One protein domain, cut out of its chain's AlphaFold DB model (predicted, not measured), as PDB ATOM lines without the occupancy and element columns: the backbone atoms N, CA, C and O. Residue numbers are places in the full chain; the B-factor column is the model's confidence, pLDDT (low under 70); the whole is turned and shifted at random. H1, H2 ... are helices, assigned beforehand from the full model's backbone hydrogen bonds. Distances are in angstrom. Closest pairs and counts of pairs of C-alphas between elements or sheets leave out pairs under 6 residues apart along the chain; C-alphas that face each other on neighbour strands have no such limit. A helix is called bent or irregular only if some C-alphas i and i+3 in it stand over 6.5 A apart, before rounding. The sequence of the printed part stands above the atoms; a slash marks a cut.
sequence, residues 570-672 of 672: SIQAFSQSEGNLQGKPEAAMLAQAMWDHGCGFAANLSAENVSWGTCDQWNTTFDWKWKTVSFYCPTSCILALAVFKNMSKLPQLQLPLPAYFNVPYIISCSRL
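Overview. This is residues 570 to 672 of the 672 residues of the protein "Hypothetical protein" of Symbiodinium natans (UniProt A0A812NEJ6). Bent helix H2 makes a V, with H1 packed on its first arm, H3 near its second, and tail residues 649 to 655 and 658 to 665 sticking out. The 103 printed residues hold H1, H2, H3 and no named strand: all helix, with under half in named elements. The whole is only just compact, close to loose, with radius of gyration of the C-alphas 15.4 A and spans 44 by 34 by 25 A.

Along the chain. H2, residues 584 to 607, assigned as one helix by its hydrogen bonds, is bent: C-alphas 596 and 599 are 9.4 A apart. Its arms are H2a, 584 to 596, 18.4 A, and H2b, 599 to 607, irregular, with C-alphas 599 and 602 7.0 A apart. H1, 570 to 576, begins at (-21.988, -3.726, -20.143). H3, 634 to 647, 20.1 A, ends at (-22.238, 17.878, -45.147).

Arrangement. H2a touches H2b with residues 589 to 594 alone; closest C-alphas Ala 593 and Phe 601, 4.7 A. H1 and H2a touch as a hairpin; closest C-alphas Ser 575 and Lys 584, 4.4 A. H2b and H3 are close but not clearly touching; closest C-alphas Cys 599 and Ser 636, 6.8 A. Every O i to N i+4 pair is within hydrogen-bond range in H1, H2a and H3, 4 of 5 in H2b.

Size, cuts and confidence. The printed part has no cut. The link H2 to H3 is long, 26 residues. Residues 639 to 672 have pLDDT under 70.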
ATOM      1  N   SER A 570     -21.859  -4.938 -20.972       93.62
ATOM      2  CA  SER A 570     -21.988  -3.726 -20.143       93.62
ATOM      3  C   SER A 570     -23.182  -2.866 -20.570       93.62
ATOM      4  O   SER A 570     -23.985  -2.469 -19.727       93.62
ATOM      5  N   ILE A 571     -23.360  -2.626 -21.876       94.19
ATOM      6  CA  ILE A 571     -24.502  -1.856 -22.411       94.19
ATOM      7  C   ILE A 571     -25.818  -2.613 -22.159       94.19
ATOM      8  O   ILE A 571     -26.821  -2.025 -21.744       94.19
ATOM      9  N   GLN A 572     -25.809  -3.936 -22.340       95.75
ATOM     10  CA  GLN A 572     -26.966  -4.786 -22.073       95.75
ATOM     11  C   GLN A 572     -27.343  -4.785 -20.582       95.75
ATOM     12  O   GLN A 572     -28.526  -4.639 -20.265       95.75
ATOM     13  N   ALA A 573     -26.367  -4.870 -19.673       92.44
ATOM     14  CA  ALA A 573     -26.571  -4.769 -18.228       92.44
ATOM     15  C   ALA A 573     -27.063  -3.373 -17.815       92.44
ATOM     16  O   ALA A 573     -27.994  -3.260 -17.019       92.44
ATOM     17  N   PHE A 574     -26.525  -2.304 -18.415       91.62
ATOM     18  CA  PHE A 574     -27.027  -0.944 -18.223       91.62
ATOM     19  C   PHE A 574     -28.518  -0.834 -18.579       91.62
ATOM     20  O   PHE A 574     -29.298  -0.342 -17.759       91.62
ATOM     21  N   SER A 575     -28.945  -1.359 -19.735       94.25
ATOM     22  CA  SER A 575     -30.364  -1.336 -20.133       94.25
ATOM     23  C   SER A 575     -31.289  -2.107 -19.172       94.25
ATOM     24  O   SER A 575     -32.448  -1.728 -19.006       94.25
ATOM     25  N   GLN A 576     -30.768  -3.146 -18.503       94.44
ATOM     26  CA  GLN A 576     -31.496  -4.018 -17.568       94.44
ATOM     27  C   GLN A 576     -31.411  -3.584 -16.094       94.44
ATOM     28  O   GLN A 576     -32.142  -4.120 -15.266       94.44
ATOM     29  N   SER A 577     -30.527  -2.641 -15.756       91.19
ATOM     30  CA  SER A 577     -30.300  -2.180 -14.379       91.19
ATOM     31  C   SER A 577     -31.574  -1.659 -13.697       91.19
ATOM     32  O   SER A 577     -32.523  -1.220 -14.353       91.19
ATOM     33  N   GLU A 578     -31.584  -1.612 -12.367       87.06
ATOM     34  CA  GLU A 578     -32.655  -0.952 -11.614       87.06
ATOM     35  C   GLU A 578     -32.422   0.574 -11.546       87.06
ATOM     36  O   GLU A 578     -31.288   1.050 -11.577       87.06
ATOM     37  N   GLY A 579     -33.501   1.367 -11.511       81.94
ATOM     38  CA  GLY A 579     -33.448   2.838 -11.443       81.94
ATOM     39  C   GLY A 579     -33.808   3.581 -12.742       81.94
ATOM     40  O   GLY A 579     -33.799   3.020 -13.840       81.94
ATOM     41  N   ASN A 580     -34.144   4.869 -12.611       84.00
ATOM     42  CA  ASN A 580     -34.652   5.724 -13.693       84.00
ATOM     43  C   ASN A 580     -33.515   6.396 -14.491       84.00
ATOM     44  O   ASN A 580     -33.265   7.593 -14.356       84.00
ATOM     45  N   LEU A 581     -32.797   5.607 -15.290       86.81
ATOM     46  CA  LEU A 581     -31.682   6.081 -16.121       86.81
ATOM     47  C   LEU A 581     -32.188   6.346 -17.548       86.81
ATOM     48  O   LEU A 581     -32.908   5.518 -18.108       86.81
ATOM     49  N   GLN A 582     -31.809   7.482 -18.134       89.00
ATOM     50  CA  GLN A 582     -32.172   7.829 -19.514       89.00
ATOM     51  C   GLN A 582     -31.387   6.971 -20.520       89.00
ATOM     52  O   GLN A 582     -30.280   6.525 -20.217       89.00
ATOM     53  N   GLY A 583     -31.964   6.717 -21.698       90.19
ATOM     54  CA  GLY A 583     -31.319   5.943 -22.766       90.19
ATOM     55  C   GLY A 583     -31.400   4.414 -22.627       90.19
ATOM     56  O   GLY A 583     -30.685   3.710 -23.334       90.19
ATOM     57  N   LYS A 584     -32.211   3.859 -21.709       92.38
ATOM     58  CA  LYS A 584     -32.292   2.398 -21.488       92.38
ATOM     59  C   LYS A 584     -32.825   1.599 -22.692       92.38
ATOM     60  O   LYS A 584     -32.155   0.634 -23.066       92.38
ATOM     61  N   PRO A 585     -33.969   1.948 -23.318       93.88
ATOM     62  CA  PRO A 585     -34.422   1.284 -24.546       93.88
ATOM     63  C   PRO A 585     -33.394   1.389 -25.677       93.88
ATOM     64  O   PRO A 585     -33.066   0.395 -26.321       93.88
ATOM     65  N   GLU A 586     -32.828   2.579 -25.864       94.44
ATOM     66  CA  GLU A 586     -31.829   2.882 -26.886       94.44
ATOM     67  C   GLU A 586     -30.529   2.096 -26.656       94.44
ATOM     68  O   GLU A 586     -29.890   1.674 -27.616       94.44
ATOM     69  N   ALA A 587     -30.162   1.829 -25.398       93.75
ATOM     70  CA  ALA A 587     -29.020   0.993 -25.043       93.75
ATOM     71  C   ALA A 587     -29.268  -0.492 -25.330       93.75
ATOM     72  O   ALA A 587     -28.367  -1.165 -25.822       93.75
ATOM     73  N   ALA A 588     -30.478  -1.010 -25.094       95.81
ATOM     74  CA  ALA A 588     -30.817  -2.376 -25.502       95.81
ATOM     75  C   ALA A 588     -30.739  -2.533 -27.034       95.81
ATOM     76  O   ALA A 588     -30.153  -3.494 -27.531       95.81
ATOM     77  N   MET A 589     -31.256  -1.551 -27.785       96.00
ATOM     78  CA  MET A 589     -31.151  -1.514 -29.251       96.00
ATOM     79  C   MET A 589     -29.691  -1.402 -29.719       96.00
ATOM     80  O   MET A 589     -29.283  -2.116 -30.633       96.00
ATOM     81  N   LEU A 590     -28.877  -0.573 -29.059       95.69
ATOM     82  CA  LEU A 590     -27.443  -0.440 -29.327       95.69
ATOM     83  C   LEU A 590     -26.675  -1.744 -29.068       95.69
ATOM     84  O   LEU A 590     -25.909  -2.168 -29.932       95.69
ATOM     85  N   ALA A 591     -26.885  -2.387 -27.916       96.62
ATOM     86  CA  ALA A 591     -26.238  -3.650 -27.568       96.62
ATOM     87  C   ALA A 591     -26.570  -4.740 -28.598       96.62
ATOM     88  O   ALA A 591     -25.664  -5.404 -29.103       96.62
ATOM     89  N   GLN A 592     -27.846  -4.861 -28.983       97.88
ATOM     90  CA  GLN A 592     -28.288  -5.794 -30.018       97.88
ATOM     91  C   GLN A 592     -27.672  -5.461 -31.389       97.88
ATOM     92  O   GLN A 592     -27.135  -6.345 -32.054       97.88
ATOM     93  N   ALA A 593     -27.662  -4.187 -31.797       97.44
ATOM     94  CA  ALA A 593     -27.089  -3.772 -33.076       97.44
ATOM     95  C   ALA A 593     -25.566  -4.008 -33.147       97.44
ATOM     96  O   ALA A 593     -25.058  -4.446 -34.182       97.44
ATOM     97  N   MET A 594     -24.839  -3.766 -32.050       97.25
ATOM     98  CA  MET A 594     -23.416  -4.100 -31.910       97.25
ATOM     99  C   MET A 594     -23.180  -5.614 -31.931       97.25
ATOM    100  O   MET A 594     -22.223  -6.081 -32.553       97.25
ATOM    101  N   TRP A 595     -24.050  -6.397 -31.290       97.88
ATOM    102  CA  TRP A 595     -23.967  -7.854 -31.301       97.88
ATOM    103  C   TRP A 595     -24.170  -8.434 -32.702       97.88
ATOM    104  O   TRP A 595     -23.353  -9.239 -33.149       97.88
ATOM    105  N   ASP A 596     -25.221  -8.019 -33.411       97.81
ATOM    106  CA  ASP A 596     -25.616  -8.610 -34.692       97.81
ATOM    107  C   ASP A 596     -24.756  -8.124 -35.864       97.81
ATOM    108  O   ASP A 596     -24.292  -8.947 -36.664       97.81
ATOM    109  N   HIS A 597     -24.501  -6.812 -35.944       97.62
ATOM    110  CA  HIS A 597     -23.866  -6.166 -37.099       97.62
ATOM    111  C   HIS A 597     -22.386  -5.814 -36.897       97.62
ATOM    112  O   HIS A 597     -21.723  -5.422 -37.864       97.62
ATOM    113  N   GLY A 598     -21.835  -5.951 -35.684       97.06
ATOM    114  CA  GLY A 598     -20.470  -5.508 -35.393       97.06
ATOM    115  C   GLY A 598     -20.320  -4.014 -35.688       97.06
ATOM    116  O   GLY A 598     -21.186  -3.224 -35.324       97.06
ATOM    117  N   CYS A 599     -19.294  -3.622 -36.445       96.25
ATOM    118  CA  CYS A 599     -19.104  -2.229 -36.873       96.25
ATOM    119  C   CYS A 599     -20.234  -1.653 -37.751       96.25
ATOM    120  O   CYS A 599     -20.379  -0.436 -37.837       96.25
ATOM    121  N   GLY A 600     -21.099  -2.496 -38.329       95.81
ATOM    122  CA  GLY A 600     -22.296  -2.049 -39.049       95.81
ATOM    123  C   GLY A 600     -23.401  -1.451 -38.162       95.81
ATOM    124  O   GLY A 600     -24.345  -0.869 -38.701       95.81
ATOM    125  N   PHE A 601     -23.301  -1.556 -36.827       96.06
ATOM    126  CA  PHE A 601     -24.335  -1.115 -35.875       96.06
ATOM    127  C   PHE A 601     -24.803   0.330 -36.102       96.06
ATOM    128  O   PHE A 601     -26.001   0.611 -36.075       96.06
ATOM    129  N   ALA A 602     -23.865   1.235 -36.403       92.69
ATOM    130  CA  ALA A 602     -24.125   2.653 -36.611       92.69
ATOM    131  C   ALA A 602     -25.094   2.915 -37.776       92.69
ATOM    132  O   ALA A 602     -25.908   3.839 -37.710       92.69
ATOM    133  N   ALA A 603     -25.035   2.094 -38.830       93.56
ATOM    134  CA  ALA A 603     -25.940   2.181 -39.971       93.56
ATOM    135  C   ALA A 603     -27.328   1.603 -39.646       93.56
ATOM    136  O   ALA A 603     -28.327   2.179 -40.074       93.56
ATOM    137  N   ASN A 604     -27.401   0.524 -38.854       96.00
ATOM    138  CA  ASN A 604     -28.682  -0.053 -38.432       96.00
ATOM    139  C   ASN A 604     -29.461   0.910 -37.524       96.00
ATOM    140  O   ASN A 604     -30.602   1.251 -37.823       96.00
ATOM    141  N   LEU A 605     -28.814   1.451 -36.486       94.31
ATOM    142  CA  LEU A 605     -29.439   2.427 -35.582       94.31
ATOM    143  C   LEU A 605     -29.874   3.700 -36.325       94.31
ATOM    144  O   LEU A 605     -30.945   4.234 -36.058       94.31
ATOM    145  N   SER A 606     -29.103   4.140 -37.328       92.75
ATOM    146  CA  SER A 606     -29.500   5.261 -38.195       92.75
ATOM    147  C   SER A 606     -30.759   4.961 -39.021       92.75
ATOM    148  O   SER A 606     -31.570   5.862 -39.234       92.75
ATOM    149  N   ALA A 607     -30.955   3.717 -39.473       94.38
ATOM    150  CA  ALA A 607     -32.167   3.291 -40.182       94.38
ATOM    151  C   ALA A 607     -33.387   3.174 -39.247       94.38
ATOM    152  O   ALA A 607     -34.512   3.441 -39.665       94.38
ATOM    153  N   GLU A 608     -33.157   2.844 -37.974       94.44
ATOM    154  CA  GLU A 608     -34.162   2.824 -36.899       94.44
ATOM    155  C   GLU A 608     -34.405   4.214 -36.266       94.44
ATOM    156  O   GLU A 608     -35.205   4.346 -35.341       94.44
ATOM    157  N   ASN A 609     -33.753   5.267 -36.782       94.06
ATOM    158  CA  ASN A 609     -33.809   6.648 -36.282       94.06
ATOM    159  C   ASN A 609     -33.330   6.810 -34.815       94.06
ATOM    160  O   ASN A 609     -33.719   7.750 -34.120       94.06
ATOM    161  N   VAL A 610     -32.445   5.922 -34.352       91.88
ATOM    162  CA  VAL A 610     -31.786   5.983 -33.040       91.88
ATOM    163  C   VAL A 610     -30.428   6.678 -33.170       91.88
ATOM    164  O   VAL A 610     -29.484   6.164 -33.773       91.88
ATOM    165  N   SER A 611     -30.309   7.861 -32.567       90.31
ATOM    166  CA  SER A 611     -29.042   8.592 -32.486       90.31
ATOM    167  C   SER A 611     -28.135   7.974 -31.417       90.31
ATOM    168  O   SER A 611     -28.405   8.093 -30.221       90.31
ATOM    169  N   TRP A 612     -27.041   7.336 -31.837       88.88
ATOM    170  CA  TRP A 612     -26.034   6.765 -30.930       88.88
ATOM    171  C   TRP A 612     -24.855   7.714 -30.650       88.88
ATOM    172  O   TRP A 612     -24.222   7.612 -29.601       88.88
ATOM    173  N   GLY A 613     -24.609   8.685 -31.538       89.81
ATOM    174  CA  GLY A 613     -23.593   9.729 -31.388       89.81
ATOM    175  C   GLY A 613     -22.513   9.669 -32.466       89.81
ATOM    176  O   GLY A 613     -22.804   9.600 -33.658       89.81
ATOM    177  N   THR A 614     -21.261   9.736 -32.029       88.12
ATOM    178  CA  THR A 614     -20.046   9.632 -32.843       88.12
ATOM    179  C   THR A 614     -19.091   8.627 -32.200       88.12
ATOM    180  O   THR A 614     -19.245   8.283 -31.031       88.12
ATOM    181  N   CYS A 615     -18.063   8.181 -32.926       87.56
ATOM    182  CA  CYS A 615     -17.144   7.168 -32.404       87.56
ATOM    183  C   CYS A 615     -16.379   7.579 -31.139       87.56
ATOM    184  O   CYS A 615     -16.047   6.699 -30.354       87.56
ATOM    185  N   ASP A 616     -16.117   8.875 -30.944       83.44
ATOM    186  CA  ASP A 616     -15.339   9.409 -29.813       83.44
ATOM    187  C   ASP A 616     -16.205  10.122 -28.760       83.44
ATOM    188  O   ASP A 616     -15.739  10.411 -27.659       83.44
ATOM    189  N   GLN A 617     -17.462  10.427 -29.101       83.50
ATOM    190  CA  GLN A 617     -18.442  11.086 -28.238       83.50
ATOM    191  C   GLN A 617     -19.825  10.490 -28.501       83.50
ATOM    192  O   GLN A 617     -20.435  10.743 -29.546       83.50
ATOM    193  N   TRP A 618     -20.311   9.709 -27.542       84.62
ATOM    194  CA  TRP A 618     -21.644   9.115 -27.549       84.62
ATOM    195  C   TRP A 618     -22.734  10.193 -27.392       84.62
ATOM    196  O   TRP A 618     -22.477  11.290 -26.896       84.62
ATOM    197  N   ASN A 619     -23.946   9.915 -27.879       84.50
ATOM    198  CA  ASN A 619     -25.060  10.868 -27.857       84.50
ATOM    199  C   ASN A 619     -25.508  11.170 -26.416       84.50
ATOM    200  O   ASN A 619     -25.648  10.250 -25.622       84.50
ATOM    201  N   THR A 620     -25.842  12.426 -26.106       77.69
ATOM    202  CA  THR A 620     -26.267  12.880 -24.767       77.69
ATOM    203  C   THR A 620     -27.599  12.296 -24.280       77.69
ATOM    204  O   THR A 620     -27.946  12.464 -23.117       77.69
ATOM    205  N   THR A 621     -28.349  11.584 -25.132       80.69
ATOM    206  CA  THR A 621     -29.445  10.691 -24.699       80.69
ATOM    207  C   THR A 621     -28.937   9.578 -23.772       80.69
ATOM    208  O   THR A 621     -29.662   9.127 -22.886       80.69
ATOM    209  N   PHE A 622     -27.676   9.174 -23.942       76.69
ATOM    210  CA  PHE A 622     -26.912   8.434 -22.952       76.69
ATOM    211  C   PHE A 622     -26.205   9.458 -22.056       76.69
ATOM    212  O   PHE A 622     -25.234  10.095 -22.455       76.69
ATOM    213  N   ASP A 623     -26.697   9.601 -20.827       78.00
ATOM    214  CA  ASP A 623     -26.132  10.430 -19.744       78.00
ATOM    215  C   ASP A 623     -24.827   9.816 -19.163       78.00
ATOM    216  O   ASP A 623     -24.632   9.738 -17.951       78.00
ATOM    217  N   TRP A 624     -23.981   9.269 -20.046       79.75
ATOM    218  CA  TRP A 624     -22.906   8.309 -19.764       79.75
ATOM    219  C   TRP A 624     -21.700   8.542 -20.678       79.75
ATOM    220  O   TRP A 624     -21.823   9.061 -21.789       79.75
ATOM    221  N   LYS A 625     -20.520   8.112 -20.233       86.50
ATOM    222  CA  LYS A 625     -19.274   8.164 -20.998       86.50
ATOM    223  C   LYS A 625     -18.669   6.770 -21.126       86.50
ATOM    224  O   LYS A 625     -18.297   6.131 -20.139       86.50
ATOM    225  N   TRP A 626     -18.483   6.345 -22.371       89.75
ATOM    226  CA  TRP A 626     -17.844   5.085 -22.744       89.75
ATOM    227  C   TRP A 626     -16.605   5.324 -23.623       89.75
ATOM    228  O   TRP A 626     -16.419   6.417 -24.165       89.75
ATOM    229  N   LYS A 627     -15.753   4.301 -23.770       93.56
ATOM    230  CA  LYS A 627     -14.563   4.322 -24.645       93.56
ATOM    231  C   LYS A 627     -14.897   4.606 -26.122       93.56
ATOM    232  O   LYS A 627     -16.041   4.457 -26.559       93.56
ATOM    233  N   THR A 628     -13.883   5.008 -26.900       91.69
ATOM    234  CA  THR A 628     -14.037   5.243 -28.350       91.69
ATOM    235  C   THR A 628     -14.222   3.938 -29.125       91.69
ATOM    236  O   THR A 628     -13.451   2.992 -28.973       91.69
ATOM    237  N   VAL A 629     -15.214   3.899 -30.020       92.94
ATOM    238  CA  VAL A 629     -15.469   2.744 -30.905       92.94
ATOM    239  C   VAL A 629     -14.444   2.667 -32.047       92.94
ATOM    240  O   VAL A 629     -14.297   1.624 -32.685       92.94
ATOM    241  N   SER A 630     -13.683   3.744 -32.291       91.12
ATOM    242  CA  SER A 630     -12.698   3.831 -33.383       91.12
ATOM    243  C   SER A 630     -11.614   2.750 -33.338       91.12
ATOM    244  O   SER A 630     -11.107   2.363 -34.389       91.12
ATOM    245  N   PHE A 631     -11.311   2.211 -32.154       91.50
ATOM    246  CA  PHE A 631     -10.348   1.123 -31.973       91.50
ATOM    247  C   PHE A 631     -10.812  -0.206 -32.605       91.50
ATOM    248  O   PHE A 631      -9.993  -0.961 -33.127       91.50
ATOM    249  N   TYR A 632     -12.121  -0.487 -32.610       93.00
ATOM    250  CA  TYR A 632     -12.691  -1.676 -33.264       93.00
ATOM    251  C   TYR A 632     -13.194  -1.401 -34.677       93.00
ATOM    252  O   TYR A 632     -13.129  -2.289 -35.529       93.00
ATOM    253  N   CYS A 633     -13.686  -0.180 -34.911       94.81
ATOM    254  CA  CYS A 633     -14.398   0.209 -36.124       94.81
ATOM    255  C   CYS A 633     -13.742   1.382 -36.878       94.81
ATOM    256  O   CYS A 633     -14.401   2.388 -37.163       94.81
ATOM    257  N   PRO A 634     -12.431   1.308 -37.192       91.56
ATOM    258  CA  PRO A 634     -11.684   2.456 -37.694       91.56
ATOM    259  C   PRO A 634     -12.202   2.958 -39.045       91.56
ATOM    260  O   PRO A 634     -12.318   4.169 -39.242       91.56
ATOM    261  N   THR A 635     -12.561   2.066 -39.976       90.56
ATOM    262  CA  THR A 635     -13.024   2.474 -41.311       90.56
ATOM    263  C   THR A 635     -14.423   3.084 -41.286       90.56
ATOM    264  O   THR A 635     -14.631   4.115 -41.928       90.56
ATOM    265  N   SER A 636     -15.354   2.549 -40.492       90.38
ATOM    266  CA  SER A 636     -16.687   3.134 -40.301       90.38
ATOM    267  C   SER A 636     -16.608   4.506 -39.624       90.38
ATOM    268  O   SER A 636     -17.288   5.445 -40.043       90.38
ATOM    269  N   CYS A 637     -15.714   4.672 -38.643       88.44
ATOM    270  CA  CYS A 637     -15.481   5.953 -37.976       88.44
ATOM    271  C   CYS A 637     -14.857   7.011 -38.903       88.44
ATOM    272  O   CYS A 637     -15.305   8.161 -38.927       88.44
ATOM    273  N   ILE A 638     -13.876   6.630 -39.729       82.38
ATOM    274  CA  ILE A 638     -13.282   7.519 -40.741       82.38
ATOM    275  C   ILE A 638     -14.322   7.919 -41.801       82.38
ATOM    276  O   ILE A 638     -14.381   9.088 -42.194       82.38
ATOM    277  N   LEU A 639     -15.187   6.991 -42.228       67.69
ATOM    278  CA  LEU A 639     -16.282   7.279 -43.158       67.69
ATOM    279  C   LEU A 639     -17.318   8.241 -42.554       67.69
ATOM    280  O   LEU A 639     -17.708   9.198 -43.225       67.69
ATOM    281  N   ALA A 640     -17.704   8.066 -41.287       61.50
ATOM    282  CA  ALA A 640     -18.609   8.984 -40.589       61.50
ATOM    283  C   ALA A 640     -18.044  10.418 -40.527       61.50
ATOM    284  O   ALA A 640     -18.737  11.380 -40.878       61.50
ATOM    285  N   LEU A 641     -16.759  10.567 -40.180       60.19
ATOM    286  CA  LEU A 641     -16.053  11.856 -40.192       60.19
ATOM    287  C   LEU A 641     -15.989  12.476 -41.601       60.19
ATOM    288  O   LEU A 641     -16.172  13.686 -41.758       60.19
ATOM    289  N   ALA A 642     -15.765  11.664 -42.640       60.53
ATOM    290  CA  ALA A 642     -15.732  12.124 -44.028       60.53
ATOM    291  C   ALA A 642     -17.110  12.594 -44.535       60.53
ATOM    292  O   ALA A 642     -17.184  13.590 -45.262       60.53
ATOM    293  N   VAL A 643     -18.201  11.931 -44.128       58.00
ATOM    294  CA  VAL A 643     -19.577  12.360 -44.432       58.00
ATOM    295  C   VAL A 643     -19.886  13.691 -43.746       58.00
ATOM    296  O   VAL A 643     -20.282  14.636 -44.432       58.00
ATOM    297  N   PHE A 644     -19.611  13.829 -42.442       53.28
ATOM    298  CA  PHE A 644     -19.804  15.091 -41.711       53.28
ATOM    299  C   PHE A 644     -19.038  16.260 -42.354       53.28
ATOM    300  O   PHE A 644     -19.610  17.322 -42.606       53.28
ATOM    301  N   LYS A 645     -17.763  16.046 -42.710       56.41
ATOM    302  CA  LYS A 645     -16.882  17.052 -43.338       56.41
ATOM    303  C   LYS A 645     -17.262  17.408 -44.785       56.41
ATOM    304  O   LYS A 645     -16.709  18.354 -45.355       56.41
ATOM    305  N   ASN A 646     -18.186  16.666 -45.397       51.66
ATOM    306  CA  ASN A 646     -18.800  17.008 -46.681       51.66
ATOM    307  C   ASN A 646     -20.202  17.617 -46.513       51.66
ATOM    308  O   ASN A 646     -20.524  18.554 -47.240       51.66
ATOM    309  N   MET A 647     -20.993  17.191 -45.521       48.97
ATOM    310  CA  MET A 647     -22.238  17.878 -45.147       48.97
ATOM    311  C   MET A 647     -21.975  19.328 -44.718       48.97
ATOM    312  O   MET A 647     -22.678  20.232 -45.165       48.97
ATOM    313  N   SER A 648     -20.893  19.587 -43.974       50.06
ATOM    314  CA  SER A 648     -20.470  20.940 -43.576       50.06
ATOM    315  C   SER A 648     -19.977  21.832 -44.731       50.06
ATOM    316  O   SER A 648     -19.507  22.941 -44.484       50.06
ATOM    317  N   LYS A 649     -20.031  21.362 -45.988       48.94
ATOM    318  CA  LYS A 649     -19.759  22.159 -47.201       48.94
ATOM    319  C   LYS A 649     -21.034  22.552 -47.957       48.94
ATOM    320  O   LYS A 649     -20.939  23.250 -48.964       48.94
ATOM    321  N   LEU A 650     -22.217  22.124 -47.504       44.81
ATOM    322  CA  LEU A 650     -23.488  22.552 -48.090       44.81
ATOM    323  C   LEU A 650     -23.759  24.025 -47.715       44.81
ATOM    324  O   LEU A 650     -23.841  24.348 -46.530       44.81
ATOM    325  N   PRO A 651     -23.910  24.943 -48.690       48.81
ATOM    326  CA  PRO A 651     -23.746  26.385 -48.471       48.81
ATOM    327  C   PRO A 651     -24.940  27.097 -47.801       48.81
ATOM    328  O   PRO A 651     -25.088  28.305 -47.962       48.81
ATOM    329  N   GLN A 652     -25.804  26.381 -47.072       46.03
ATOM    330  CA  GLN A 652     -26.992  26.958 -46.419       46.03
ATOM    331  C   GLN A 652     -27.067  26.767 -44.896       46.03
ATOM    332  O   GLN A 652     -27.970  27.324 -44.280       46.03
ATOM    333  N   LEU A 653     -26.109  26.073 -44.266       45.59
ATOM    334  CA  LEU A 653     -26.015  25.991 -42.801       45.59
ATOM    335  C   LEU A 653     -24.634  26.462 -42.307       45.59
ATOM    336  O   LEU A 653     -23.751  25.669 -41.992       45.59
ATOM    337  N   GLN A 654     -24.441  27.784 -42.250       39.62
ATOM    338  CA  GLN A 654     -23.230  28.400 -41.690       39.62
ATOM    339  C   GLN A 654     -23.258  28.402 -40.152       39.62
ATOM    340  O   GLN A 654     -23.397  29.446 -39.518       39.62
ATOM    341  N   LEU A 655     -23.097  27.222 -39.551       41.41
ATOM    342  CA  LEU A 655     -22.670  27.105 -38.155       41.41
ATOM    343  C   LEU A 655     -21.130  27.144 -38.093       41.41
ATOM    344  O   LEU A 655     -20.477  26.524 -38.937       41.41
ATOM    345  N   PRO A 656     -20.523  27.861 -37.129       43.19
ATOM    346  CA  PRO A 656     -19.072  27.926 -37.009       43.19
ATOM    347  C   PRO A 656     -18.509  26.566 -36.575       43.19
ATOM    348  O   PRO A 656     -18.781  26.093 -35.473       43.19
ATOM    349  N   LEU A 657     -17.700  25.941 -37.435       41.91
ATOM    350  CA  LEU A 657     -16.956  24.732 -37.075       41.91
ATOM    351  C   LEU A 657     -15.938  25.063 -35.966       41.91
ATOM    352  O   LEU A 657     -15.126  25.974 -36.152       41.91
ATOM    353  N   PRO A 658     -15.936  24.339 -34.831       43.84
ATOM    354  CA  PRO A 658     -14.990  24.589 -33.753       43.84
ATOM    355  C   PRO A 658     -13.567  24.177 -34.166       43.84
ATOM    356  O   PRO A 658     -13.361  23.201 -34.888       43.84
ATOM    357  N   ALA A 659     -12.561  24.915 -33.688       46.12
ATOM    358  CA  ALA A 659     -11.180  24.865 -34.192       46.12
ATOM    359  C   ALA A 659     -10.370  23.587 -33.849       46.12
ATOM    360  O   ALA A 659      -9.168  23.535 -34.096       46.12
ATOM    361  N   TYR A 660     -11.008  22.544 -33.311       47.16
ATOM    362  CA  TYR A 660     -10.358  21.329 -32.794       47.16
ATOM    363  C   TYR A 660      -9.948  20.298 -33.866       47.16
ATOM    364  O   TYR A 660      -9.365  19.270 -33.539       47.16
ATOM    365  N   PHE A 661     -10.202  20.550 -35.154       47.16
ATOM    366  CA  PHE A 661     -10.006  19.562 -36.232       47.16
ATOM    367  C   PHE A 661      -8.545  19.269 -36.655       47.16
ATOM    368  O   PHE A 661      -8.333  18.564 -37.643       47.16
ATOM    369  N   ASN A 662      -7.546  19.742 -35.904       45.34
ATOM    370  CA  ASN A 662      -6.157  19.266 -35.988       45.34
ATOM    371  C   ASN A 662      -5.939  18.125 -34.978       45.34
ATOM    372  O   ASN A 662      -5.309  18.310 -33.938       45.34
ATOM    373  N   VAL A 663      -6.475  16.941 -35.285       51.75
ATOM    374  CA  VAL A 663      -6.314  15.730 -34.463       51.75
ATOM    375  C   VAL A 663      -5.172  14.880 -35.042       51.75
ATOM    376  O   VAL A 663      -5.367  14.275 -36.096       51.75
ATOM    377  N   PRO A 664      -3.988  14.808 -34.399       50.53
ATOM    378  CA  PRO A 664      -2.889  13.958 -34.873       50.53
ATOM    379  C   PRO A 664      -3.138  12.461 -34.612       50.53
ATOM    380  O   PRO A 664      -2.508  11.622 -35.244       50.53
ATOM    381  N   TYR A 665      -4.085  12.132 -33.727       52.38
ATOM    382  CA  TYR A 665      -4.441  10.774 -33.298       52.38
ATOM    383  C   TYR A 665      -5.555  10.122 -34.139       52.38
ATOM    384  O   TYR A 665      -6.368   9.371 -33.615       52.38
ATOM    385  N   ILE A 666      -5.638  10.408 -35.439       56.50
ATOM    386  CA  ILE A 666      -6.456   9.580 -36.343       56.50
ATOM    387  C   ILE A 666      -5.601   8.368 -36.727       56.50
ATOM    388  O   ILE A 666      -4.495   8.563 -37.237       56.50
ATOM    389  N   ILE A 667      -6.099   7.138 -36.520       56.59
ATOM    390  CA  ILE A 667      -5.415   5.913 -36.981       56.59
ATOM    391  C   ILE A 667      -5.069   6.105 -38.458       56.59
ATOM    392  O   ILE A 667      -5.954   6.335 -39.286       56.59
ATOM    393  N   SER A 668      -3.776   6.065 -38.792       53.16
ATOM    394  CA  SER A 668      -3.285   6.460 -40.117       53.16
ATOM    395  C   SER A 668      -3.478   5.340 -41.145       53.16
ATOM    396  O   SER A 668      -2.539   4.826 -41.751       53.16
ATOM    397  N   CYS A 669      -4.744   4.997 -41.383       62.53
ATOM    398  CA  CYS A 669      -5.201   4.088 -42.429       62.53
ATOM    399  C   CYS A 669      -4.875   4.605 -43.843       62.53
ATOM    400  O   CYS A 669      -5.047   3.876 -44.808       62.53
ATOM    401  N   SER A 670      -4.347   5.831 -43.986       50.16
ATOM    402  CA  SER A 670      -3.919   6.474 -45.240       50.16
ATOM    403  C   SER A 670      -2.685   5.838 -45.913       50.16
ATOM    404  O   SER A 670      -1.943   6.518 -46.625       50.16
ATOM    405  N   ARG A 671      -2.425   4.555 -45.649       42.09
ATOM    406  CA  ARG A 671      -1.468   3.690 -46.361       42.09
ATOM    407  C   ARG A 671      -2.133   2.428 -46.942       42.09
ATOM    408  O   ARG A 671      -1.420   1.567 -47.456       42.09
ATOM    409  N   LEU A 672      -3.463   2.344 -46.861       39.22
ATOM    410  CA  LEU A 672      -4.346   1.438 -47.598       39.22
ATOM    411  C   LEU A 672      -5.161   2.254 -48.618       39.22
ATOM    412  O   LEU A 672      -5.464   1.675 -49.681       39.22
TER     413      LEU A 672